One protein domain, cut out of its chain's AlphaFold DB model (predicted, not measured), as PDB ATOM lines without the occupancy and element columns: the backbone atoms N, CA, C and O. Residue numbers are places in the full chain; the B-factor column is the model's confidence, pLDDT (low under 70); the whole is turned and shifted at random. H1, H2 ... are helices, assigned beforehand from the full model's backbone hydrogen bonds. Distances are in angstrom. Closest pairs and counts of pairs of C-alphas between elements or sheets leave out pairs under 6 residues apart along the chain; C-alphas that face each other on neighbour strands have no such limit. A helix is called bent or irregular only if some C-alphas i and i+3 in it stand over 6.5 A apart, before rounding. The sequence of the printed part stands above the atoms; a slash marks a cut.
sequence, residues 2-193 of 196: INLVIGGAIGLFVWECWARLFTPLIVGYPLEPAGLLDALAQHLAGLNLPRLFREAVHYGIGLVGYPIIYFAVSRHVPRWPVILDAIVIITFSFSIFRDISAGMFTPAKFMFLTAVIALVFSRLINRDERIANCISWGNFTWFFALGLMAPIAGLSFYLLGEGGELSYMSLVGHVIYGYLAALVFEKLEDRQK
ATOM      1  N   ILE A   2      97.075  84.116 130.893       94.50
ATOM      2  CA  ILE A   2      96.866  84.366 129.452       94.50
ATOM      3  C   ILE A   2      95.412  84.154 128.989       94.50
ATOM      4  O   ILE A   2      94.875  84.993 128.275       94.50
ATOM      5  N   ASN A   3      94.732  83.113 129.483       97.25
ATOM      6  CA  ASN A   3      93.328  82.845 129.151       97.25
ATOM      7  C   ASN A   3      92.382  83.973 129.606       97.25
ATOM      8  O   ASN A   3      91.419  84.275 128.906       97.25
ATOM      9  N   LEU A   4      92.672  84.622 130.746       95.50
ATOM     10  CA  LEU A   4      91.896  85.769 131.242       95.50
ATOM     11  C   LEU A   4      92.023  86.963 130.300       95.50
ATOM     12  O   LEU A   4      91.021  87.579 129.958       95.50
ATOM     13  N   VAL A   5      93.247  87.250 129.851       97.38
ATOM     14  CA  VAL A   5      93.518  88.342 128.909       97.38
ATOM     15  C   VAL A   5      92.868  88.063 127.554       97.38
ATOM     16  O   VAL A   5      92.301  88.972 126.963       97.38
ATOM     17  N   ILE A   6      92.880  86.814 127.075       98.38
ATOM     18  CA  ILE A   6      92.192  86.431 125.829       98.38
ATOM     19  C   ILE A   6      90.678  86.641 125.952       98.38
ATOM     20  O   ILE A   6      90.068  87.234 125.063       98.38
ATOM     21  N   GLY A   7      90.074  86.194 127.058       98.31
ATOM     22  CA  GLY A   7      88.658  86.438 127.331       98.31
ATOM     23  C   GLY A   7      88.343  87.934 127.387       98.31
ATOM     24  O   GLY A   7      87.457  88.401 126.671       98.31
ATOM     25  N   GLY A   8      89.116  88.695 128.166       98.25
ATOM     26  CA  GLY A   8      89.000  90.149 128.269       98.25
ATOM     27  C   GLY A   8      89.128  90.856 126.921       98.25
ATOM     28  O   GLY A   8      88.315  91.718 126.615       98.25
ATOM     29  N   ALA A   9      90.082  90.451 126.078       98.50
ATOM     30  CA  ALA A   9      90.288  91.017 124.745       98.50
ATOM     31  C   ALA A   9      89.088  90.782 123.819       98.50
ATOM     32  O   ALA A   9      88.647  91.709 123.144       98.50
ATOM     33  N   ILE A  10      88.536  89.563 123.801       98.56
ATOM     34  CA  ILE A  10      87.360  89.237 122.978       98.56
ATOM     35  C   ILE A  10      86.133  90.000 123.469       98.56
ATOM     36  O   ILE A  10      85.434  90.611 122.662       98.56
ATOM     37  N   GLY A  11      85.890  89.996 124.782       98.31
ATOM     38  CA  GLY A  11      84.805  90.771 125.373       98.31
ATOM     39  C   GLY A  11      84.942  92.254 125.033       98.31
ATOM     40  O   GLY A  11      83.984  92.865 124.566       98.31
ATOM     41  N   LEU A  12      86.133  92.829 125.231       97.81
ATOM     42  CA  LEU A  12      86.408  94.244 124.989       97.81
ATOM     43  C   LEU A  12      86.237  94.614 123.515       97.81
ATOM     44  O   LEU A  12      85.641  95.640 123.215       97.81
ATOM     45  N   PHE A  13      86.701  93.777 122.588       97.94
ATOM     46  CA  PHE A  13      86.490  94.009 121.161       97.94
ATOM     47  C   PHE A  13      84.996  94.104 120.822       97.94
ATOM     48  O   PHE A  13      84.564  95.052 120.168       97.94
ATOM     49  N   VAL A  14      84.193  93.159 121.320       97.88
ATOM     50  CA  VAL A  14      82.742  93.168 121.093       97.88
ATOM     51  C   VAL A  14      82.081  94.373 121.759       97.88
ATOM     52  O   VAL A  14      81.207  94.990 121.152       97.88
ATOM     53  N   TRP A  15      82.529  94.755 122.958       96.56
ATOM     54  CA  TRP A  15      82.093  95.982 123.622       96.56
ATOM     55  C   TRP A  15      82.371  97.223 122.766       96.56
ATOM     56  O   TRP A  15      81.474  98.038 122.574       96.56
ATOM     57  N   GLU A  16      83.573  97.368 122.205       95.62
ATOM     58  CA  GLU A  16      83.920  98.529 121.378       95.62
ATOM     59  C   GLU A  16      83.072  98.585 120.102       95.62
ATOM     60  O   GLU A  16      82.588  99.658 119.736       95.62
ATOM     61  N   CYS A  17      82.814  97.441 119.459       96.31
ATOM     62  CA  CYS A  17      81.864  97.369 118.349       96.31
ATOM     63  C   CYS A  17      80.453  97.780 118.796       96.31
ATOM     64  O   CYS A  17      79.804  98.595 118.143       96.31
ATOM     65  N   TRP A  18      79.966  97.267 119.924       96.56
ATOM     66  CA  TRP A  18      78.653  97.630 120.457       96.56
ATOM     67  C   TRP A  18      78.524  99.132 120.741       96.56
ATOM     68  O   TRP A  18      77.590  99.792 120.279       96.56
ATOM     69  N   ALA A  19      79.497  99.689 121.452       94.38
ATOM     70  CA  ALA A  19      79.478 101.061 121.930       94.38
ATOM     71  C   ALA A  19      79.697 102.093 120.812       94.38
ATOM     72  O   ALA A  19      79.060 103.148 120.813       94.38
ATOM     73  N   ARG A  20      80.580 101.796 119.847       93.38
ATOM     74  CA  ARG A  20      81.015 102.764 118.823       93.38
ATOM     75  C   ARG A  20      80.427 102.532 117.437       93.38
ATOM     76  O   ARG A  20      80.421 103.471 116.651       93.38
ATOM     77  N   LEU A  21      79.944 101.328 117.131       94.25
ATOM     78  CA  LEU A  21      79.284 101.036 115.855       94.25
ATOM     79  C   LEU A  21      77.772 100.907 116.031       94.25
ATOM     80  O   LEU A  21      77.030 101.632 115.382       94.25
ATOM     81  N   PHE A  22      77.298 100.032 116.920       94.88
ATOM     82  CA  PHE A  22      75.862  99.742 117.011       94.88
ATOM     83  C   PHE A  22      75.072 100.802 117.780       94.88
ATOM     84  O   PHE A  22      73.970 101.156 117.368       94.88
ATOM     85  N   THR A  23      75.629 101.360 118.855       93.88
ATOM     86  CA  THR A  23      74.913 102.365 119.655       93.88
ATOM     87  C   THR A  23      74.592 103.644 118.877       93.88
ATOM     88  O   THR A  23      73.424 104.035 118.887       93.88
ATOM     89  N   PRO A  24      75.527 104.248 118.111       93.06
ATOM     90  CA  PRO A  24      75.196 105.393 117.264       93.06
ATOM     91  C   PRO A  24      74.110 105.102 116.228       93.06
ATOM     92  O   PRO A  24      73.318 105.985 115.923       93.06
ATOM     93  N   LEU A  25      74.048 103.877 115.698       93.81
ATOM     94  CA  LEU A  25      73.033 103.490 114.712       93.81
ATOM     95  C   LEU A  25      71.624 103.393 115.314       93.81
ATOM     96  O   LEU A  25      70.648 103.505 114.579       93.81
ATOM     97  N   ILE A  26      71.518 103.169 116.626       91.12
ATOM     98  CA  ILE A  26      70.246 102.976 117.334       91.12
ATOM     99  C   ILE A  26      69.799 104.266 118.033       91.12
ATOM    100  O   ILE A  26      68.629 104.623 117.960       91.12
ATOM    101  N   VAL A  27      70.726 104.961 118.701       88.88
ATOM    102  CA  VAL A  27      70.440 106.108 119.588       88.88
ATOM    103  C   VAL A  27      70.923 107.443 118.988       88.88
ATOM    104  O   VAL A  27      70.579 108.517 119.470       88.88
ATOM    105  N   GLY A  28      71.695 107.412 117.896       90.25
ATOM    106  CA  GLY A  28      72.164 108.606 117.176       90.25
ATOM    107  C   GLY A  28      73.517 109.158 117.639       90.25
ATOM    108  O   GLY A  28      74.058 110.060 117.005       90.25
ATOM    109  N   TYR A  29      74.095 108.617 118.713       87.62
ATOM    110  CA  TYR A  29      75.409 109.001 119.237       87.62
ATOM    111  C   TYR A  29      76.076 107.821 119.974       87.62
ATOM    112  O   TYR A  29      75.385 106.871 120.354       87.62
ATOM    113  N   PRO A  30      77.417 107.800 120.121       87.44
ATOM    114  CA  PRO A  30      78.114 106.665 120.723       87.44
ATOM    115  C   PRO A  30      77.913 106.586 122.232       87.44
ATOM    116  O   PRO A  30      77.832 107.600 122.923       87.44
ATOM    117  N   LEU A  31      77.941 105.357 122.751       87.88
ATOM    118  CA  LEU A  31      78.153 105.132 124.175       87.88
ATOM    119  C   LEU A  31      79.643 105.352 124.441       87.88
ATOM    120  O   LEU A  31      80.441 104.466 124.153       87.88
ATOM    121  N   GLU A  32      80.040 106.533 124.915       83.94
ATOM    122  CA  GLU A  32      81.456 106.822 125.163       83.94
ATOM    123  C   GLU A  32      81.991 105.964 126.318       83.94
ATOM    124  O   GLU A  32      81.704 106.263 127.480       83.94
ATOM    125  N   PRO A  33      82.813 104.928 126.056       71.12
ATOM    126  CA  PRO A  33      83.184 103.984 127.109       71.12
ATOM    127  C   PRO A  33      84.025 104.641 128.213       71.12
ATOM    128  O   PRO A  33      83.920 104.314 129.390       71.12
ATOM    129  N   ALA A  34      84.820 105.633 127.811       82.94
ATOM    130  CA  ALA A  34      85.671 106.441 128.669       82.94
ATOM    131  C   ALA A  34      84.942 107.623 129.344       82.94
ATOM    132  O   ALA A  34      85.521 108.235 130.240       82.94
ATOM    133  N   GLY A  35      83.698 107.940 128.960       86.69
ATOM    134  CA  GLY A  35      82.977 109.120 129.458       86.69
ATOM    135  C   GLY A  35      82.699 109.074 130.964       86.69
ATOM    136  O   GLY A  35      82.690 110.100 131.640       86.69
ATOM    137  N   LEU A  36      82.571 107.870 131.532       89.75
ATOM    138  CA  LEU A  36      82.446 107.693 132.979       89.75
ATOM    139  C   LEU A  36      83.708 108.145 133.734       89.75
ATOM    140  O   LEU A  36      83.605 108.662 134.844       89.75
ATOM    141  N   LEU A  37      84.898 107.993 133.143       92.69
ATOM    142  CA  LEU A  37      86.141 108.472 133.753       92.69
ATOM    143  C   LEU A  37      86.228 110.000 133.753       92.69
ATOM    144  O   LEU A  37      86.775 110.554 134.705       92.69
ATOM    145  N   ASP A  38      85.678 110.681 132.740       91.00
ATOM    146  CA  ASP A  38      85.536 112.143 132.785       91.00
ATOM    147  C   ASP A  38      84.618 112.564 133.914       91.00
ATOM    148  O   ASP A  38      84.999 113.403 134.722       91.00
ATOM    149  N   ALA A  39      83.430 111.958 133.989       91.56
ATOM    150  CA  ALA A  39      82.463 112.282 135.025       91.56
ATOM    151  C   ALA A  39      83.076 112.084 136.421       91.56
ATOM    152  O   ALA A  39      82.968 112.966 137.268       91.56
ATOM    153  N   LEU A  40      83.815 110.989 136.635       93.88
ATOM    154  CA  LEU A  40      84.527 110.729 137.889       93.88
ATOM    155  C   LEU A  40      85.586 111.792 138.190       93.88
ATOM    156  O   LEU A  40      85.598 112.352 139.284       93.88
ATOM    157  N   ALA A  41      86.483 112.074 137.247       94.19
ATOM    158  CA  ALA A  41      87.570 113.027 137.462       94.19
ATOM    159  C   ALA A  41      87.053 114.456 137.674       94.19
ATOM    160  O   ALA A  41      87.555 115.183 138.537       94.19
ATOM    161  N   GLN A  42      86.010 114.831 136.937       94.38
ATOM    162  CA  GLN A  42      85.365 116.124 137.064       94.38
ATOM    163  C   GLN A  42      84.616 116.241 138.395       94.38
ATOM    164  O   GLN A  42      84.752 117.259 139.069       94.38
ATOM    165  N   HIS A  43      83.869 115.213 138.808       95.44
ATOM    166  CA  HIS A  43      83.096 115.242 140.050       95.44
ATOM    167  C   HIS A  43      83.980 115.199 141.303       95.44
ATOM    168  O   HIS A  43      83.730 115.932 142.255       95.44
ATOM    169  N   LEU A  44      85.028 114.368 141.301       94.69
ATOM    170  CA  LEU A  44      85.872 114.149 142.479       94.69
ATOM    171  C   LEU A  44      87.005 115.170 142.621       94.69
ATOM    172  O   LEU A  44      87.437 115.442 143.738       94.69
ATOM    173  N   ALA A  45      87.516 115.704 141.510       95.12
ATOM    174  CA  ALA A  45      88.718 116.538 141.517       95.12
ATOM    175  C   ALA A  45      88.627 117.790 140.628       95.12
ATOM    176  O   ALA A  45      89.578 118.569 140.590       95.12
ATOM    177  N   GLY A  46      87.521 118.004 139.904       94.94
ATOM    178  CA  GLY A  46      87.394 119.111 138.951       94.94
ATOM    179  C   GLY A  46      88.373 119.019 137.776       94.94
ATOM    180  O   GLY A  46      88.745 120.046 137.209       94.94
ATOM    181  N   LEU A  47      88.842 117.808 137.449       94.38
ATOM    182  CA  LEU A  47      89.873 117.576 136.441       94.38
ATOM    183  C   LEU A  47      89.276 117.090 135.122       94.38
ATOM    184  O   LEU A  47      88.496 116.143 135.088       94.38
ATOM    185  N   ASN A  48      89.781 117.653 134.023       92.69
ATOM    186  CA  ASN A  48      89.570 117.118 132.683       92.69
ATOM    187  C   ASN A  48      90.723 116.182 132.322       92.69
ATOM    188  O   ASN A  48      91.881 116.605 132.254       92.69
ATOM    189  N   LEU A  49      90.422 114.909 132.076       90.94
ATOM    190  CA  LEU A  49      91.446 113.926 131.740       90.94
ATOM    191  C   LEU A  49      91.734 113.915 130.230       90.94
ATOM    192  O   LEU A  49      90.800 113.926 129.415       90.94
ATOM    193  N   PRO A  50      93.011 113.802 129.815       93.69
ATOM    194  CA  PRO A  50      93.349 113.573 128.418       93.69
ATOM    195  C   PRO A  50      92.648 112.322 127.886       93.69
ATOM    196  O   PRO A  50      92.627 111.285 128.553       93.69
ATOM    197  N   ARG A  51      92.113 112.394 126.662       91.19
ATOM    198  CA  ARG A  51      91.377 111.282 126.039       91.19
ATOM    199  C   ARG A  51      92.167 109.973 126.055       91.19
ATOM    200  O   ARG A  51      91.629 108.949 126.459       91.19
ATOM    201  N   LEU A  52      93.448 110.035 125.684       93.25
ATOM    202  CA  LEU A  52      94.332 108.868 125.669       93.25
ATOM    203  C   LEU A  52      94.394 108.179 127.036       93.25
ATOM    204  O   LEU A  52      94.350 106.957 127.107       93.25
ATOM    205  N   PHE A  53      94.474 108.957 128.120       94.19
ATOM    206  CA  PHE A  53      94.537 108.406 129.467       94.19
ATOM    207  C   PHE A  53      93.244 107.671 129.824       94.19
ATOM    208  O   PHE A  53      93.288 106.539 130.299       94.19
ATOM    209  N   ARG A  54      92.085 108.275 129.543       93.62
ATOM    210  CA  ARG A  54      90.792 107.651 129.843       93.62
ATOM    211  C   ARG A  54      90.552 106.389 129.027       93.62
ATOM    212  O   ARG A  54      90.139 105.377 129.581       93.62
ATOM    213  N   GLU A  55      90.847 106.426 127.730       94.06
ATOM    214  CA  GLU A  55      90.730 105.246 126.869       94.06
ATOM    215  C   GLU A  55      91.699 104.143 127.318       94.06
ATOM    216  O   GLU A  55      91.291 102.990 127.418       94.06
ATOM    217  N   ALA A  56      92.937 104.480 127.694       95.81
ATOM    218  CA  ALA A  56      93.895 103.507 128.218       95.81
ATOM    219  C   ALA A  56      93.428 102.862 129.533       95.81
ATOM    220  O   ALA A  56      93.549 101.649 129.693       95.81
ATOM    221  N   VAL A  57      92.867 103.645 130.462       95.62
ATOM    222  CA  VAL A  57      92.312 103.118 131.719       95.62
ATOM    223  C   VAL A  57      91.099 102.230 131.442       95.62
ATOM    224  O   VAL A  57      91.039 101.119 131.965       95.62
ATOM    225  N   HIS A  58      90.172 102.665 130.585       95.25
ATOM    226  CA  HIS A  58      89.020 101.859 130.165       95.25
ATOM    227  C   HIS A  58      89.460 100.523 129.550       95.25
ATOM    228  O   HIS A  58      89.003  99.461 129.972       95.25
ATOM    229  N   TYR A  59      90.421 100.553 128.624       96.25
ATOM    230  CA  TYR A  59      90.979  99.344 128.020       96.25
ATOM    231  C   TYR A  59      91.708  98.467 129.033       96.25
ATOM    232  O   TYR A  59      91.546  97.253 128.992       96.25
ATOM    233  N   GLY A  60      92.441  99.043 129.987       97.38
ATOM    234  CA  GLY A  60      93.061  98.289 131.077       97.38
ATOM    235  C   GLY A  60      92.032  97.571 131.957       97.38
ATOM    236  O   GLY A  60      92.191  96.387 132.267       97.38
ATOM    237  N   ILE A  61      90.939  98.253 132.311       96.38
ATOM    238  CA  ILE A  61      89.834  97.676 133.089       96.38
ATOM    239  C   ILE A  61      89.153  96.549 132.302       96.38
ATOM    240  O   ILE A  61      88.953  95.465 132.848       96.38
ATOM    241  N   GLY A  62      88.845  96.759 131.021       96.25
ATOM    242  CA  GLY A  62      88.179  95.761 130.178       96.25
ATOM    243  C   GLY A  62      89.060  94.563 129.808       96.25
ATOM    244  O   GLY A  62      88.585  93.427 129.770       96.25
ATOM    245  N   LEU A  63      90.348  94.783 129.557       97.62
ATOM    246  CA  LEU A  63      91.280  93.732 129.145       97.62
ATOM    247  C   LEU A  63      91.770  92.889 130.326       97.62
ATOM    248  O   LEU A  63      91.994  91.689 130.171       97.62
ATOM    249  N   VAL A  64      91.971  93.516 131.490       97.56
ATOM    250  CA  VAL A  64      92.655  92.900 132.637       97.56
ATOM    251  C   VAL A  64      91.850  93.025 133.927       97.56
ATOM    252  O   VAL A  64      91.670  92.023 134.616       97.56
ATOM    253  N   GLY A  65      91.343  94.217 134.248       97.12
ATOM    254  CA  GLY A  65      90.668  94.492 135.522       97.12
ATOM    255  C   GLY A  65      89.478  93.568 135.797       97.12
ATOM    256  O   GLY A  65      89.514  92.767 136.732       97.12
ATOM    257  N   TYR A  66      88.440  93.634 134.964       97.88
ATOM    258  CA  TYR A  66      87.256  92.783 135.093       97.88
ATOM    259  C   TYR A  66      87.590  91.283 135.020       97.88
ATOM    260  O   TYR A  66      87.114  90.561 135.894       97.88
ATOM    261  N   PRO A  67      88.422  90.774 134.085       98.25
ATOM    262  CA  PRO A  67      88.824  89.365 134.100       98.25
ATOM    263  C   PRO A  67      89.502  88.917 135.405       98.25
ATOM    264  O   PRO A  67      89.210  87.832 135.904       98.25
ATOM    265  N   ILE A  68      90.371  89.738 136.001       98.25
ATOM    266  CA  ILE A  68      90.992  89.412 137.297       98.25
ATOM    267  C   ILE A  68      89.943  89.370 138.412       98.25
ATOM    268  O   ILE A  68      89.954  88.438 139.217       98.25
ATOM    269  N   ILE A  69      89.024  90.339 138.457       98.06
ATOM    270  CA  ILE A  69      87.942  90.351 139.453       98.06
ATOM    271  C   ILE A  69      87.050  89.122 139.271       98.06
ATOM    272  O   ILE A  69      86.742  88.453 140.256       98.06
ATOM    273  N   TYR A  70      86.690  88.783 138.028       98.50
ATOM    274  CA  TYR A  70      85.949  87.566 137.713       98.50
ATOM    275  C   TYR A  70      86.649  86.341 138.290       98.50
ATOM    276  O   TYR A  70      86.019  85.567 138.997       98.50
ATOM    277  N   PHE A  71      87.947  86.180 138.020       98.38
ATOM    278  CA  PHE A  71      88.728  85.056 138.524       98.38
ATOM    279  C   PHE A  71      88.717  84.999 140.054       98.38
ATOM    280  O   PHE A  71      88.428  83.956 140.635       98.38
ATOM    281  N   ALA A  72      88.991  86.120 140.722       98.25
ATOM    282  CA  ALA A  72      89.007  86.169 142.179       98.25
ATOM    283  C   ALA A  72      87.640  85.786 142.771       98.25
ATOM    284  O   ALA A  72      87.554  84.940 143.661       98.25
ATOM    285  N   VAL A  73      86.559  86.357 142.241       98.25
ATOM    286  CA  VAL A  73      85.195  86.074 142.701       98.25
ATOM    287  C   VAL A  73      84.810  84.626 142.401       98.25
ATOM    288  O   VAL A  73      84.348  83.918 143.295       98.25
ATOM    289  N   SER A  74      85.044  84.153 141.177       98.00
ATOM    290  CA  SER A  74      84.592  82.835 140.731       98.00
ATOM    291  C   SER A  74      85.308  81.680 141.421       98.00
ATOM    292  O   SER A  74      84.746  80.587 141.513       98.00
ATOM    293  N   ARG A  75      86.531  81.904 141.921       97.44
ATOM    294  CA  ARG A  75      87.319  80.884 142.627       97.44
ATOM    295  C   ARG A  75      87.200  80.946 144.146       97.44
ATOM    296  O   ARG A  75      87.425  79.923 144.788       97.44
ATOM    297  N   HIS A  76      86.839  82.093 144.723       98.19
ATOM    298  CA  HIS A  76      86.863  82.274 146.181       98.19
ATOM    299  C   HIS A  76      85.504  82.546 146.823       98.19
ATOM    300  O   HIS A  76      85.384  82.394 148.037       98.19
ATOM    301  N   VAL A  77      84.478  82.916 146.054       98.31
ATOM    302  CA  VAL A  77      83.152  83.237 146.597       98.31
ATOM    303  C   VAL A  77      82.167  82.106 146.277       98.31
ATOM    304  O   VAL A  77      81.780  81.916 145.119       98.31
ATOM    305  N   PRO A  78      81.707  81.339 147.284       97.19
ATOM    306  CA  PRO A  78      80.677  80.330 147.079       97.19
ATOM    307  C   PRO A  78      79.377  80.970 146.599       97.19
ATOM    308  O   PRO A  78      78.950  81.994 147.128       97.19
ATOM    309  N   ARG A  79      78.711  80.339 145.624       97.25
ATOM    310  CA  ARG A  79      77.432  80.818 145.062       97.25
ATOM    311  C   ARG A  79      77.494  82.258 144.540       97.25
ATOM    312  O   ARG A  79      76.459  82.922 144.471       97.25
ATOM    313  N   TRP A  80      78.677  82.715 144.125       98.31
ATOM    314  CA  TRP A  80      78.865  84.052 143.576       98.31
ATOM    315  C   TRP A  80      77.819  84.455 142.524       98.31
ATOM    316  O   TRP A  80      77.336  85.574 142.647       98.31
ATOM    317  N   PRO A  81      77.361  83.607 141.572       98.00
ATOM    318  CA  PRO A  81      76.445  84.072 140.528       98.00
ATOM    319  C   PRO A  81      75.129  84.570 141.122       98.00
ATOM    320  O   PRO A  81      74.658  85.646 140.779       98.00
ATOM    321  N   VAL A  82      74.590  83.827 142.096       97.44
ATOM    322  CA  VAL A  82      73.342  84.172 142.790       97.44
ATOM    323  C   VAL A  82      73.517  85.417 143.654       97.44
ATOM    324  O   VAL A  82      72.607  86.235 143.733       97.44
ATOM    325  N   ILE A  83      74.677  85.578 144.296       98.31
ATOM    326  CA  ILE A  83      74.981  86.772 145.095       98.31
ATOM    327  C   ILE A  83      75.032  88.006 144.194       98.31
ATOM    328  O   ILE A  83      74.424  89.023 144.518       98.31
ATOM    329  N   LEU A  84      75.724  87.918 143.055       98.31
ATOM    330  CA  LEU A  84      75.820  89.025 142.109       98.31
ATOM    331  C   LEU A  84      74.445  89.364 141.516       98.31
ATOM    332  O   LEU A  84      74.060  90.530 141.522       98.31
ATOM    333  N   ASP A  85      73.670  88.361 141.103       97.75
ATOM    334  CA  ASP A  85      72.289  88.536 140.638       97.75
ATOM    335  C   ASP A  85      71.404  89.203 141.708       97.75
ATOM    336  O   ASP A  85      70.623  90.105 141.396       97.75
ATOM    337  N   ALA A  86      71.557  88.815 142.980       97.81
ATOM    338  CA  ALA A  86      70.842  89.421 144.100       97.81
ATOM    339  C   ALA A  86      71.214  90.901 144.289       97.81
ATOM    340  O   ALA A  86      70.332  91.735 144.496       97.81
ATOM    341  N   ILE A  87      72.498  91.252 144.176       97.81
ATOM    342  CA  ILE A  87      72.951  92.650 144.237       97.81
ATOM    343  C   ILE A  87      72.295  93.465 143.120       97.81
ATOM    344  O   ILE A  87      71.729  94.528 143.392       97.81
ATOM    345  N   VAL A  88      72.325  92.962 141.883       97.00
ATOM    346  CA  VAL A  88      71.723  93.647 140.732       97.00
ATOM    347  C   VAL A  88      70.226  93.842 140.951       97.00
ATOM    348  O   VAL A  88      69.747  94.973 140.888       97.00
ATOM    349  N   ILE A  89      69.479  92.780 141.271       95.69
ATOM    350  CA  ILE A  89      68.020  92.878 141.381       95.69
ATOM    351  C   ILE A  89      67.586  93.765 142.549       95.69
ATOM    352  O   ILE A  89      66.661  94.556 142.383       95.69
ATOM    353  N   ILE A  90      68.257  93.695 143.705       96.06
ATOM    354  CA  ILE A  90      67.921  94.519 144.875       96.06
ATOM    355  C   ILE A  90      68.177  95.994 144.567       96.06
ATOM    356  O   ILE A  90      67.285  96.827 144.739       96.06
ATOM    357  N   THR A  91      69.378  96.321 144.085       95.38
ATOM    358  CA  THR A  91      69.766  97.717 143.831       95.38
ATOM    359  C   THR A  91      68.945  98.331 142.704       95.38
ATOM    360  O   THR A  91      68.468  99.460 142.827       95.38
ATOM    361  N   PHE A  92      68.708  97.584 141.626       92.69
ATOM    362  CA  PHE A  92      67.906  98.064 140.510       92.69
ATOM    363  C   PHE A  92      66.430  98.222 140.894       92.69
ATOM    364  O   PHE A  92      65.829  99.253 140.593       92.69
ATOM    365  N   SER A  93      65.852  97.264 141.629       91.94
ATOM    366  CA  SER A  93      64.461  97.368 142.098       91.94
ATOM    367  C   SER A  93      64.265  98.566 143.022       91.94
ATOM    368  O   SER A  93      63.267  99.273 142.898       91.94
ATOM    369  N   PHE A  94      65.231  98.844 143.903       92.69
ATOM    370  CA  PHE A  94      65.217 100.050 144.730       92.69
ATOM    371  C   PHE A  94      65.194 101.326 143.877       92.69
ATOM    372  O   PHE A  94      64.400 102.232 144.135       92.69
ATOM    373  N   SER A  95      66.010 101.381 142.821       89.56
ATOM    374  CA  SER A  95      66.035 102.520 141.899       89.56
ATOM    375  C   SER A  95      64.698 102.738 141.196       89.56
ATOM    376  O   SER A  95      64.209 103.863 141.119       89.56
ATOM    377  N   ILE A  96      64.088 101.656 140.708       90.94
ATOM    378  CA  ILE A  96      62.783 101.702 140.048       90.94
ATOM    379  C   ILE A  96      61.691 102.129 141.027       90.94
ATOM    380  O   ILE A  96      60.879 102.985 140.689       90.94
ATOM    381  N   PHE A  97      61.695 101.593 142.249       92.38
ATOM    382  CA  PHE A  97      60.763 102.003 143.296       92.38
ATOM    383  C   PHE A  97      60.864 103.506 143.575       92.38
ATOM    384  O   PHE A  97      59.851 104.200 143.550       92.38
ATOM    385  N   ARG A  98      62.084 104.026 143.751       91.75
ATOM    386  CA  ARG A  98      62.332 105.460 143.953       91.75
ATOM    387  C   ARG A  98      61.786 106.301 142.796       91.75
ATOM    388  O   ARG A  98      61.140 107.316 143.037       91.75
ATOM    389  N   ASP A  99      62.019 105.880 141.555       90.44
ATOM    390  CA  ASP A  99      61.534 106.594 140.372       90.44
ATOM    391  C   ASP A  99      60.000 106.571 140.268       90.44
ATOM    392  O   ASP A  99      59.404 107.583 139.903       90.44
ATOM    393  N   ILE A 100      59.351 105.459 140.633       91.75
ATOM    394  CA  ILE A 100      57.885 105.362 140.731       91.75
ATOM    395  C   ILE A 100      57.365 106.315 141.809       91.75
ATOM    396  O   ILE A 100      56.468 107.110 141.536       91.75
ATOM    397  N   SER A 101      57.946 106.285 143.012       95.12
ATOM    398  CA  SER A 101      57.545 107.160 144.120       95.12
ATOM    399  C   SER A 101      57.722 108.645 143.799       95.12
ATOM    400  O   SER A 101      56.966 109.470 144.302       95.12
ATOM    401  N   ALA A 102      58.691 108.987 142.950       92.38
ATOM    402  CA  ALA A 102      58.945 110.350 142.496       92.38
ATOM    403  C   ALA A 102      58.130 110.761 141.252       92.38
ATOM    404  O   ALA A 102      58.314 111.869 140.752       92.38
ATOM    405  N   GLY A 103      57.272 109.889 140.707       91.81
ATOM    406  CA  GLY A 103      56.516 110.168 139.479       91.81
ATOM    407  C   GLY A 103      57.381 110.259 138.212       91.81
ATOM    408  O   GLY A 103      56.941 110.801 137.204       91.81
ATOM    409  N   MET A 104      58.607 109.729 138.247       88.25
ATOM    410  CA  MET A 104      59.586 109.754 137.149       88.25
ATOM    411  C   MET A 104      59.652 108.431 136.369       88.25
ATOM    412  O   MET A 104      60.597 108.201 135.604       88.25
ATOM    413  N   PHE A 105      58.705 107.520 136.595       88.88
ATOM    414  CA  PHE A 105      58.661 106.226 135.923       88.88
ATOM    415  C   PHE A 105      58.038 106.354 134.529       88.88
ATOM    416  O   PHE A 105      56.931 106.861 134.372       88.88
ATOM    417  N   THR A 106      58.754 105.882 133.510       86.75
ATOM    418  CA  THR A 106      58.360 106.000 132.100       86.75
ATOM    419  C   THR A 106      58.215 104.617 131.455       86.75
ATOM    420  O   THR A 106      58.792 103.645 131.954       86.75
ATOM    421  N   PRO A 107      57.518 104.494 130.308       85.81
ATOM    422  CA  PRO A 107      57.464 103.238 129.554       85.81
ATOM    423  C   PRO A 107      58.847 102.678 129.183       85.81
ATOM    424  O   PRO A 107      59.051 101.467 129.225       85.81
ATOM    425  N   ALA A 108      59.823 103.547 128.902       82.12
ATOM    426  CA  ALA A 108      61.203 103.135 128.640       82.12
ATOM    427  C   ALA A 108      61.842 102.449 129.862       82.12
ATOM    428  O   ALA A 108      62.458 101.393 129.732       82.12
ATOM    429  N   LYS A 109      61.627 102.986 131.073       85.69
ATOM    430  CA  LYS A 109      62.094 102.358 132.323       85.69
ATOM    431  C   LYS A 109      61.394 101.026 132.599       85.69
ATOM    432  O   LYS A 109      62.016 100.124 133.150       85.69
ATOM    433  N   PHE A 110      60.139 100.866 132.173       84.94
ATOM    434  CA  PHE A 110      59.443  99.579 132.234       84.94
ATOM    435  C   PHE A 110      60.061  98.535 131.293       84.94
ATOM    436  O   PHE A 110      60.359  97.428 131.734       84.94
ATOM    437  N   MET A 111      60.316  98.884 130.027       82.44
ATOM    438  CA  MET A 111      61.022  97.995 129.089       82.44
ATOM    439  C   MET A 111      62.418  97.622 129.595       82.44
ATOM    440  O   MET A 111      62.885  96.499 129.424       82.44
ATOM    441  N   PHE A 112      63.089  98.567 130.245       86.50
ATOM    442  CA  PHE A 112      64.395  98.309 130.816       86.50
ATOM    443  C   PHE A 112      64.322  97.348 132.007       86.50
ATOM    444  O   PHE A 112      65.100  96.398 132.087       86.50
ATOM    445  N   LEU A 113      63.335  97.532 132.887       88.62
ATOM    446  CA  LEU A 113      63.062  96.617 133.991       88.62
ATOM    447  C   LEU A 113      62.807  95.193 133.505       88.62
ATOM    448  O   LEU A 113      63.363  94.253 134.074       88.62
ATOM    449  N   THR A 114      62.007  95.013 132.456       89.69
ATOM    450  CA  THR A 114      61.741  93.671 131.926       89.69
ATOM    451  C   THR A 114      62.999  93.030 131.347       89.69
ATOM    452  O   THR A 114      63.197  91.836 131.558       89.69
ATOM    453  N   ALA A 115      63.889  93.795 130.707       92.31
ATOM    454  CA  ALA A 115      65.175  93.287 130.229       92.31
ATOM    455  C   ALA A 115      66.100  92.844 131.377       92.31
ATOM    456  O   ALA A 115      66.650  91.743 131.328       92.31
ATOM    457  N   VAL A 116      66.223  93.649 132.438       93.50
ATOM    458  CA  VAL A 116      67.026  93.296 133.624       93.50
ATOM    459  C   VAL A 116      66.473  92.039 134.297       93.50
ATOM    460  O   VAL A 116      67.225  91.106 134.572       93.50
ATOM    461  N   ILE A 117      65.152  91.974 134.508       94.19
ATOM    462  CA  ILE A 117      64.487  90.789 135.067       94.19
ATOM    463  C   ILE A 117      64.744  89.573 134.175       94.19
ATOM    464  O   ILE A 117      65.145  88.527 134.681       94.19
ATOM    465  N   ALA A 118      64.557  89.692 132.860       95.31
ATOM    466  CA  ALA A 118      64.758  88.582 131.938       95.31
ATOM    467  C   ALA A 118      66.192  88.041 131.999       95.31
ATOM    468  O   ALA A 118      66.376  86.827 132.055       95.31
ATOM    469  N   LEU A 119      67.203  88.910 132.047       96.00
ATOM    470  CA  LEU A 119      68.606  88.496 132.117       96.00
ATOM    471  C   LEU A 119      68.962  87.858 133.460       96.00
ATOM    472  O   LEU A 119      69.571  86.790 133.472       96.00
ATOM    473  N   VAL A 120      68.556  88.459 134.580       96.06
ATOM    474  CA  VAL A 120      68.823  87.927 135.928       96.06
ATOM    475  C   VAL A 120      68.117  86.583 136.138       96.06
ATOM    476  O   VAL A 120      68.725  85.602 136.568       96.06
ATOM    477  N   PHE A 121      66.835  86.495 135.783       96.44
ATOM    478  CA  PHE A 121      66.045  85.278 135.966       96.44
ATOM    479  C   PHE A 121      66.220  84.255 134.840       96.44
ATOM    480  O   PHE A 121      65.764  83.120 134.991       96.44
ATOM    481  N   SER A 122      66.953  84.577 133.767       96.31
ATOM    482  CA  SER A 122      67.314  83.605 132.724       96.31
ATOM    483  C   SER A 122      67.999  82.369 133.311       96.31
ATOM    484  O   SER A 122      67.842  81.260 132.803       96.31
ATOM    485  N   ARG A 123      68.711  82.513 134.436       95.19
ATOM    486  CA  ARG A 123      69.340  81.398 135.154       95.19
ATOM    487  C   ARG A 123      68.368  80.287 135.560       95.19
ATOM    488  O   ARG A 123      68.794  79.151 135.705       95.19
ATOM    489  N   LEU A 124      67.082  80.601 135.748       95.12
ATOM    490  CA  LEU A 124      66.060  79.618 136.122       95.12
ATOM    491  C   LEU A 124      65.666  78.700 134.959       95.12
ATOM    492  O   LEU A 124      65.121  77.625 135.186       95.12
ATOM    493  N   ILE A 125      65.926  79.130 133.721       95.50
ATOM    494  CA  ILE A 125      65.572  78.398 132.499       95.50
ATOM    495  C   ILE A 125      66.801  77.927 131.709       95.50
ATOM    496  O   ILE A 125      66.689  77.040 130.861       95.50
ATOM    497  N   ASN A 126      67.978  78.495 131.981       94.62
ATOM    498  CA  ASN A 126      69.235  78.076 131.376       94.62
ATOM    499  C   ASN A 126      69.605  76.661 131.836       94.62
ATOM    500  O   ASN A 126      69.822  76.411 133.018       94.62
ATOM    501  N   ARG A 127      69.715  75.738 130.874       94.62
ATOM    502  CA  ARG A 127      70.121  74.344 131.130       94.62
ATOM    503  C   ARG A 127      71.615  74.195 131.408       94.62
ATOM    504  O   ARG A 127      72.020  73.216 132.022       94.62
ATOM    505  N   ASP A 128      72.419  75.139 130.926       96.50
ATOM    506  CA  ASP A 128      73.864  75.170 131.128       96.50
ATOM    507  C   ASP A 128      74.201  76.179 132.234       96.50
ATOM    508  O   ASP A 128      74.043  77.394 132.067       96.50
ATOM    509  N   GLU A 129      74.672  75.664 133.371       95.62
ATOM    510  CA  GLU A 129      75.059  76.474 134.529       95.62
ATOM    511  C   GLU A 129      76.183  77.461 134.189       95.62
ATOM    512  O   GLU A 129      76.190  78.592 134.677       95.62
ATOM    513  N   ARG A 130      77.115  77.090 133.304       97.12
ATOM    514  CA  ARG A 130      78.199  77.983 132.885       97.12
ATOM    515  C   ARG A 130      77.646  79.188 132.144       97.12
ATOM    516  O   ARG A 130      78.076  80.305 132.422       97.12
ATOM    517  N   ILE A 131      76.707  78.969 131.223       97.62
ATOM    518  CA  ILE A 131      76.055  80.056 130.482       97.62
ATOM    519  C   ILE A 131      75.342  80.990 131.460       97.62
ATOM    520  O   ILE A 131      75.573  82.198 131.410       97.62
ATOM    521  N   ALA A 132      74.556  80.438 132.389       97.81
ATOM    522  CA  ALA A 132      73.872  81.224 133.414       97.81
ATOM    523  C   ALA A 132      74.857  82.069 134.238       97.81
ATOM    524  O   ALA A 132      74.664  83.273 134.386       97.81
ATOM    525  N   ASN A 133      75.955  81.470 134.702       98.38
ATOM    526  CA  ASN A 133      76.963  82.160 135.504       98.38
ATOM    527  C   ASN A 133      77.667  83.276 134.716       98.38
ATOM    528  O   ASN A 133      77.913  84.355 135.252       98.38
ATOM    529  N   CYS A 134      77.965  83.053 133.433       98.50
ATOM    530  CA  CYS A 134      78.560  84.076 132.571       98.50
ATOM    531  C   CYS A 134      77.610  85.270 132.362       98.50
ATOM    532  O   CYS A 134      78.065  86.412 132.343       98.50
ATOM    533  N   ILE A 135      76.296  85.027 132.266       98.38
ATOM    534  CA  ILE A 135      75.284  86.095 132.215       98.38
ATOM    535  C   ILE A 135      75.247  86.868 133.540       98.38
ATOM    536  O   ILE A 135      75.291  88.097 133.509       98.38
ATOM    537  N   SER A 136      75.249  86.185 134.693       98.38
ATOM    538  CA  SER A 136      75.306  86.839 136.013       98.38
ATOM    539  C   SER A 136      76.542  87.736 136.153       98.38
ATOM    540  O   SER A 136      76.453  88.851 136.667       98.38
ATOM    541  N   TRP A 137      77.697  87.293 135.643       98.69
ATOM    542  CA  TRP A 137      78.898  88.128 135.591       98.69
ATOM    543  C   TRP A 137      78.699  89.368 134.708       98.69
ATOM    544  O   TRP A 137      79.011  90.478 135.129       98.69
ATOM    545  N   GLY A 138      78.119  89.203 133.520       98.31
ATOM    546  CA  GLY A 138      77.750  90.311 132.639       98.31
ATOM    547  C   GLY A 138      76.852  91.353 133.316       98.31
ATOM    548  O   GLY A 138      77.205  92.535 133.350       98.31
ATOM    549  N   ASN A 139      75.754  90.910 133.939       97.88
ATOM    550  CA  ASN A 139      74.852  91.760 134.728       97.88
ATOM    551  C   ASN A 139      75.608  92.525 135.826       97.88
ATOM    552  O   ASN A 139      75.361  93.708 136.059       97.88
ATOM    553  N   PHE A 140      76.557  91.865 136.491       97.94
ATOM    554  CA  PHE A 140      77.354  92.498 137.532       97.94
ATOM    555  C   PHE A 140      78.308  93.564 136.995       97.94
ATOM    556  O   PHE A 140      78.450  94.607 137.628       97.94
ATOM    557  N   THR A 141      78.945  93.354 135.838       97.75
ATOM    558  CA  THR A 141      79.809  94.393 135.246       97.75
ATOM    559  C   THR A 141      79.022  95.667 134.936       97.75
ATOM    560  O   THR A 141      79.530  96.763 135.172       97.75
ATOM    561  N   TRP A 142      77.759  95.521 134.517       96.06
ATOM    562  CA  TRP A 142      76.834  96.638 134.328       96.06
ATOM    563  C   TRP A 142      76.488  97.334 135.646       96.06
ATOM    564  O   TRP A 142      76.605  98.556 135.734       96.06
ATOM    565  N   PHE A 143      76.122  96.584 136.693       96.44
ATOM    566  CA  PHE A 143      75.916  97.164 138.025       96.44
ATOM    567  C   PHE A 143      77.160  97.900 138.518       96.44
ATOM    568  O   PHE A 143      77.053  99.015 139.012       96.44
ATOM    569  N   PHE A 144      78.346  97.319 138.357       96.38
ATOM    570  CA  PHE A 144      79.574  97.972 138.786       96.38
ATOM    571  C   PHE A 144      79.756  99.317 138.071       96.38
ATOM    572  O   PHE A 144      80.016 100.327 138.719       96.38
ATOM    573  N   ALA A 145      79.558  99.365 136.755       94.31
ATOM    574  CA  ALA A 145      79.698 100.601 135.994       94.31
ATOM    575  C   ALA A 145      78.610 101.634 136.336       94.31
ATOM    576  O   ALA A 145      78.923 102.777 136.659       94.31
ATOM    577  N   LEU A 146      77.333 101.255 136.279       93.31
ATOM    578  CA  LEU A 146      76.231 102.222 136.345       93.31
ATOM    579  C   LEU A 146      75.485 102.246 137.683       93.31
ATOM    580  O   LEU A 146      74.957 103.281 138.076       93.31
ATOM    581  N   GLY A 147      75.431 101.128 138.396       92.69
ATOM    582  CA  GLY A 147      74.853 101.053 139.738       92.69
ATOM    583  C   GLY A 147      75.810 101.518 140.842       92.69
ATOM    584  O   GLY A 147      75.348 101.907 141.908       92.69
ATOM    585  N   LEU A 148      77.126 101.509 140.605       95.25
ATOM    586  CA  LEU A 148      78.128 101.930 141.592       95.25
ATOM    587  C   LEU A 148      78.966 103.119 141.114       95.25
ATOM    588  O   LEU A 148      78.949 104.170 141.752       95.25
ATOM    589  N   MET A 149      79.690 102.979 140.001       94.88
ATOM    590  CA  MET A 149      80.650 104.003 139.580       94.88
ATOM    591  C   MET A 149      79.972 105.278 139.060       94.88
ATOM    592  O   MET A 149      80.447 106.367 139.365       94.88
ATOM    593  N   ALA A 150      78.851 105.184 138.339       93.19
ATOM    594  CA  ALA A 150      78.112 106.363 137.871       93.19
ATOM    595  C   ALA A 150      77.615 107.275 139.020       93.19
ATOM    596  O   ALA A 150      77.891 108.472 138.965       93.19
ATOM    597  N   PRO A 151      77.001 106.761 140.106       93.25
ATOM    598  CA  PRO A 151      76.709 107.560 141.299       93.25
ATOM    599  C   PRO A 151      77.934 108.225 141.930       93.25
ATOM    600  O   PRO A 151      77.871 109.390 142.313       93.25
ATOM    601  N   ILE A 152      79.062 107.510 142.013       95.00
ATOM    602  CA  ILE A 152      80.332 108.071 142.511       95.00
ATOM    603  C   ILE A 152      80.827 109.197 141.588       95.00
ATOM    604  O   ILE A 152      81.490 110.124 142.041       95.00
ATOM    605  N   ALA A 153      80.476 109.142 140.304       93.25
ATOM    606  CA  ALA A 153      80.764 110.158 139.300       93.25
ATOM    607  C   ALA A 153      79.775 111.339 139.301       93.25
ATOM    608  O   ALA A 153      79.848 112.191 138.418       93.25
ATOM    609  N   GLY A 154      78.822 111.380 140.237       91.50
ATOM    610  CA  GLY A 154      77.775 112.401 140.281       91.50
ATOM    611  C   GLY A 154      76.683 112.237 139.218       91.50
ATOM    612  O   GLY A 154      75.881 113.151 139.031       91.50
ATOM    613  N   LEU A 155      76.637 111.097 138.524       91.19
ATOM    614  CA  LEU A 155      75.584 110.758 137.567       91.19
ATOM    615  C   LEU A 155      74.431 110.035 138.273       91.19
ATOM    616  O   LEU A 155      74.570 109.545 139.400       91.19
ATOM    617  N   SER A 156      73.270 109.948 137.627       88.94
ATOM    618  CA  SER A 156      72.127 109.283 138.249       88.94
ATOM    619  C   SER A 156      72.349 107.770 138.423       88.94
ATOM    620  O   SER A 156      73.100 107.123 137.689       88.94
ATOM    621  N   PHE A 157      71.680 107.182 139.418       89.69
ATOM    622  CA  PHE A 157      71.764 105.748 139.700       89.69
ATOM    623  C   PHE A 157      71.288 104.932 138.490       89.69
ATOM    624  O   PHE A 157      70.189 105.161 137.978       89.69
ATOM    625  N   TYR A 158      72.136 104.019 138.007       87.38
ATOM    626  CA  TYR A 158      71.954 103.302 136.742       87.38
ATOM    627  C   TYR A 158      71.752 104.207 135.511       87.38
ATOM    628  O   TYR A 158      71.197 103.751 134.521       87.38
ATOM    629  N   LEU A 159      72.169 105.476 135.527       80.81
ATOM    630  CA  LEU A 159      71.922 106.441 134.442       80.81
ATOM    631  C   LEU A 159      70.444 106.545 133.999       80.81
ATOM    632  O   LEU A 159      70.124 106.692 132.816       80.81
ATOM    633  N   LEU A 160      69.511 106.398 134.944       80.25
ATOM    634  CA  LEU A 160      68.069 106.445 134.669       80.25
ATOM    635  C   LEU A 160      67.515 107.872 134.515       80.25
ATOM    636  O   LEU A 160      66.399 108.041 134.020       80.25
ATOM    637  N   GLY A 161      68.255 108.883 134.966       74.50
ATOM    638  CA  GLY A 161      67.920 110.305 134.852       74.50
ATOM    639  C   GLY A 161      68.291 110.912 133.498       74.50
ATOM    640  O   GLY A 161      67.634 111.844 133.050       74.50
ATOM    641  N   GLU A 162      69.281 110.347 132.811       74.69
ATOM    642  CA  GLU A 162      69.851 110.831 131.548       74.69
ATOM    643  C   GLU A 162      69.136 110.248 130.310       74.69
ATOM    644  O   GLU A 162      69.696 110.203 129.220       74.69
ATOM    645  N   GLY A 163      67.888 109.791 130.461       63.94
ATOM    646  CA  GLY A 163      67.043 109.341 129.345       63.94
ATOM    647  C   GLY A 163      66.922 107.826 129.171       63.94
ATOM    648  O   GLY A 163      66.153 107.388 128.324       63.94
ATOM    649  N   GLY A 164      67.599 107.004 129.982       73.50
ATOM    650  CA  GLY A 164      67.407 105.544 130.059       73.50
ATOM    651  C   GLY A 164      67.852 104.727 128.832       73.50
ATOM    652  O   GLY A 164      68.263 103.581 128.993       73.50
ATOM    653  N   GLU A 165      67.852 105.305 127.631       81.88
ATOM    654  CA  GLU A 165      68.285 104.668 126.380       81.88
ATOM    655  C   GLU A 165      69.763 104.268 126.435       81.88
ATOM    656  O   GLU A 165      70.106 103.115 126.180       81.88
ATOM    657  N   LEU A 166      70.643 105.177 126.869       82.38
ATOM    658  CA  LEU A 166      72.063 104.859 127.056       82.38
ATOM    659  C   LEU A 166      72.291 103.819 128.142       82.38
ATOM    660  O   LEU A 166      73.188 102.988 128.017       82.38
ATOM    661  N   SER A 167      71.472 103.841 129.192       88.00
ATOM    662  CA  SER A 167      71.554 102.831 130.239       88.00
ATOM    663  C   SER A 167      71.188 101.446 129.708       88.00
ATOM    664  O   SER A 167      71.880 100.470 130.003       88.00
ATOM    665  N   TYR A 168      70.174 101.367 128.842       90.00
ATOM    666  CA  TYR A 168      69.807 100.135 128.150       90.00
ATOM    667  C   TYR A 168      70.932  99.639 127.237       90.00
ATOM    668  O   TYR A 168      71.329  98.474 127.311       90.00
ATOM    669  N   MET A 169      71.500 100.523 126.414       91.94
ATOM    670  CA  MET A 169      72.626 100.165 125.544       91.94
ATOM    671  C   MET A 169      73.839  99.709 126.359       91.94
ATOM    672  O   MET A 169      74.503  98.743 125.980       91.94
ATOM    673  N   SER A 170      74.089 100.336 127.506       93.12
ATOM    674  CA  SER A 170      75.138  99.938 128.442       93.12
ATOM    675  C   SER A 170      74.879  98.564 129.067       93.12
ATOM    676  O   SER A 170      75.795  97.742 129.090       93.12
ATOM    677  N   LEU A 171      73.643  98.254 129.488       94.62
ATOM    678  CA  LEU A 171      73.271  96.917 129.978       94.62
ATOM    679  C   LEU A 171      73.629  95.848 128.947       94.62
ATOM    680  O   LEU A 171      74.340  94.899 129.269       94.62
ATOM    681  N   VAL A 172      73.168  96.012 127.705       95.56
ATOM    682  CA  VAL A 172      73.411  95.023 126.647       95.56
ATOM    683  C   VAL A 172      74.907  94.860 126.394       95.56
ATOM    684  O   VAL A 172      75.404  93.733 126.365       95.56
ATOM    685  N   GLY A 173      75.639  95.971 126.284       96.19
ATOM    686  CA  GLY A 173      77.085  95.945 126.091       96.19
ATOM    687  C   GLY A 173      77.795  95.173 127.201       96.19
ATOM    688  O   GLY A 173      78.621  94.306 126.917       96.19
ATOM    689  N   HIS A 174      77.449  95.438 128.460       97.31
ATOM    690  CA  HIS A 174      78.154  94.891 129.622       97.31
ATOM    691  C   HIS A 174      77.841  93.412 129.794       97.31
ATOM    692  O   HIS A 174      78.726  92.614 130.102       97.31
ATOM    693  N   VAL A 175      76.593  93.032 129.527       98.12
ATOM    694  CA  VAL A 175      76.165  91.640 129.576       98.12
ATOM    695  C   VAL A 175      76.895  90.826 128.516       98.12
ATOM    696  O   VAL A 175      77.455  89.785 128.852       98.12
ATOM    697  N   ILE A 176      76.971  91.314 127.272       98.06
ATOM    698  CA  ILE A 176      77.710  90.640 126.193       98.06
ATOM    699  C   ILE A 176      79.207  90.577 126.515       98.06
ATOM    700  O   ILE A 176      79.815  89.511 126.397       98.06
ATOM    701  N   TYR A 177      79.792  91.695 126.952       98.50
ATOM    702  CA  TYR A 177      81.192  91.784 127.363       98.50
ATOM    703  C   TYR A 177      81.529  90.744 128.437       98.50
ATOM    704  O   TYR A 177      82.404  89.900 128.229       98.50
ATOM    705  N   GLY A 178      80.828  90.784 129.573       98.44
ATOM    706  CA  GLY A 178      81.107  89.914 130.707       98.44
ATOM    707  C   GLY A 178      80.841  88.456 130.358       98.44
ATOM    708  O   GLY A 178      81.680  87.600 130.646       98.44
ATOM    709  N   TYR A 179      79.742  88.178 129.653       98.62
ATOM    710  CA  TYR A 179      79.426  86.838 129.174       98.62
ATOM    711  C   TYR A 179      80.572  86.243 128.350       98.62
ATOM    712  O   TYR A 179      81.040  85.147 128.657       98.62
ATOM    713  N   LEU A 180      81.061  86.964 127.336       98.75
ATOM    714  CA  LEU A 180      82.134  86.473 126.469       98.75
ATOM    715  C   LEU A 180      83.467  86.370 127.205       98.75
ATOM    716  O   LEU A 180      84.164  85.366 127.046       98.75
ATOM    717  N   ALA A 181      83.807  87.364 128.030       98.62
ATOM    718  CA  ALA A 181      85.057  87.369 128.776       98.62
ATOM    719  C   ALA A 181      85.163  86.159 129.715       98.62
ATOM    720  O   ALA A 181      86.169  85.448 129.693       98.62
ATOM    721  N   ALA A 182      84.100  85.881 130.475       98.56
ATOM    722  CA  ALA A 182      84.026  84.723 131.360       98.56
ATOM    723  C   ALA A 182      83.966  83.402 130.575       98.56
ATOM    724  O   ALA A 182      84.724  82.475 130.859       98.56
ATOM    725  N   LEU A 183      83.110  83.314 129.551       98.56
ATOM    726  CA  LEU A 183      82.899  82.070 128.809       98.56
ATOM    727  C   LEU A 183      84.162  81.606 128.088       98.56
ATOM    728  O   LEU A 183      84.488  80.417 128.122       98.56
ATOM    729  N   VAL A 184      84.853  82.522 127.404       98.56
ATOM    730  CA  VAL A 184      86.088  82.190 126.689       98.56
ATOM    731  C   VAL A 184      87.150  81.734 127.676       98.56
ATOM    732  O   VAL A 184      87.776  80.702 127.440       98.56
ATOM    733  N   PHE A 185      87.316  82.452 128.787       98.31
ATOM    734  CA  PHE A 185      88.255  82.060 129.828       98.31
ATOM    735  C   PHE A 185      87.972  80.637 130.333       98.31
ATOM    736  O   PHE A 185      88.849  79.783 130.230       98.31
ATOM    737  N   GLU A 186      86.749  80.341 130.785       97.88
ATOM    738  CA  GLU A 186      86.408  79.013 131.320       97.88
ATOM    739  C   GLU A 186      86.579  77.905 130.266       97.88
ATOM    740  O   GLU A 186      87.041  76.808 130.576       97.88
ATOM    741  N   LYS A 187      86.250  78.174 128.993       97.12
ATOM    742  CA  LYS A 187      86.464  77.206 127.904       97.12
ATOM    743  C   LYS A 187      87.943  76.927 127.639       97.12
ATOM    744  O   LYS A 187      88.281  75.803 127.274       97.12
ATOM    745  N   LEU A 188      88.810  77.929 127.758       96.88
ATOM    746  CA  LEU A 188      90.250  77.753 127.571       96.88
ATOM    747  C   LEU A 188      90.888  77.035 128.761       96.88
ATOM    748  O   LEU A 188      91.723  76.159 128.546       96.88
ATOM    749  N   GLU A 189      90.460  77.343 129.987       94.94
ATOM    750  CA  GLU A 189      90.923  76.650 131.194       94.94
ATOM    751  C   GLU A 189      90.592  75.157 131.151       94.94
ATOM    752  O   GLU A 189      91.446  74.327 131.451       94.94
ATOM    753  N   ASP A 190      89.385  74.782 130.723       93.88
ATOM    754  CA  ASP A 190      89.009  73.366 130.657       93.88
ATOM    755  C   ASP A 190      89.819  72.571 129.638       93.88
ATOM    756  O   ASP A 190      90.101  71.400 129.868       93.88
ATOM    757  N   ARG A 191      90.246  73.198 128.536       91.81
ATOM    758  CA  ARG A 191      91.114  72.547 127.539       91.81
ATOM    759  C   ARG A 191      92.518  72.268 128.065       91.81
ATOM    760  O   ARG A 191      93.219  71.441 127.493       91.81
ATOM    761  N   GLN A 192      92.946  72.997 129.092       88.94
ATOM    762  CA  GLN A 192      94.271  72.862 129.693       88.94
ATOM    763  C   GLN A 192      94.283  71.873 130.860       88.94
ATOM    764  O   GLN A 192      95.358  71.439 131.276       88.94
ATOM    765  N   LYS A 193      93.111  71.480 131.374       82.19
ATOM    766  CA  LYS A 193      93.010  70.409 132.364       82.19
ATOM    767  C   LYS A 193      93.280  69.069 131.664       82.19
ATOM    768  O   LYS A 193      92.631  68.784 130.656       82.19
TER     769      LYS A 193
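AT A GLANCE: This is residues 2 to 193 of the 196 residues of an uncharacterized protein of Proteobacteria bacterium SG_bin8 (UniProt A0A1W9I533). H6 and H7 cross at the core; H1 runs beside H7 on one side, and the hairpin of H4 and H5 covers H6 on the other. The bent H3 passes across H1 at residues 4 to 12, and short H2 packs on residues 149 to 152 of H6. The printed part has 192 residues with seven named helices, H1 to H7 in that order, and no named strand; the class is all helix, and the packing of the helices that touch is mostly crossed, with 2 of 10 pairs at a shallow tilt. H5, H6 and H7 form a bundle, up and down, each running against the one before it. The whole is compact, with a radius of gyration of the C-alphas of 16.5 A and spans of 52 by 40 by 32 A.

HOW THE PARTS SIT: Begin with H7, residues 165 to 192, the longest helix. It touches H6, residues 129 to 152, the hub, at Gly 138 and Val 175, whose C-alphas are closest at 3.7 A; this hairpin has a steep tilt of 44 degrees. H1, residues 2 to 27, touches H7 at a shallow tilt of 23 degrees, opposite ways; the closest C-alphas, Gly 7 and Ala 181, are 4.0 A apart. H4, residues 80 to 101, touches H6 at a steep tilt of 46 degrees, with C-alphas 81 and 133 closest at 5.4 A. H5, residues 107 to 124, makes hairpins with H4, C-alphas 85 and 120 closest at 5.9 A, and with H6, C-alphas 123 and 132 closest at 4.9 A. H3, residues 51 to 76, was assigned as one helix by its hydrogen bonds but is bent: C-alphas 63 and 66 are 7.2 A apart. Its arm H3a, residues 51 to 63, touches H1, C-alphas 8 and 63 closest at 4.3 A; H3b, residues 66 to 76, touches H1 too, C-alphas 4 and 67 closest at 5.5 A. H2, residues 35 to 45, touches H6, C-alphas 36 and 150 closest at 6.7 A. H1 and H6 are apart. Every O i to N i+4 pair is within hydrogen-bond range in H2, H3a, H3b, H4 and H7, against 19 of 22 in H1, 12 of 14 in H5 and 17 of 20 in H6.

IN THESE COORDINATES: Find C-alpha 2 at (96.866, 84.366, 129.452), where H1 begins its 35.6 A, with a kink of 29 degrees near residue 21. H4 is 31.4 A long, H6 33.0 A. H7 runs 41.2 A to C-alpha 192 at (94.271, 72.862, 129.693).

THE WHOLE: The farthest C-alphas, Gly 103 and Lys 193, are 54.4 A apart. The printed part has no cut; the link from H6 to H7, 12 residues, is long. Only residue 163 has pLDDT under 70.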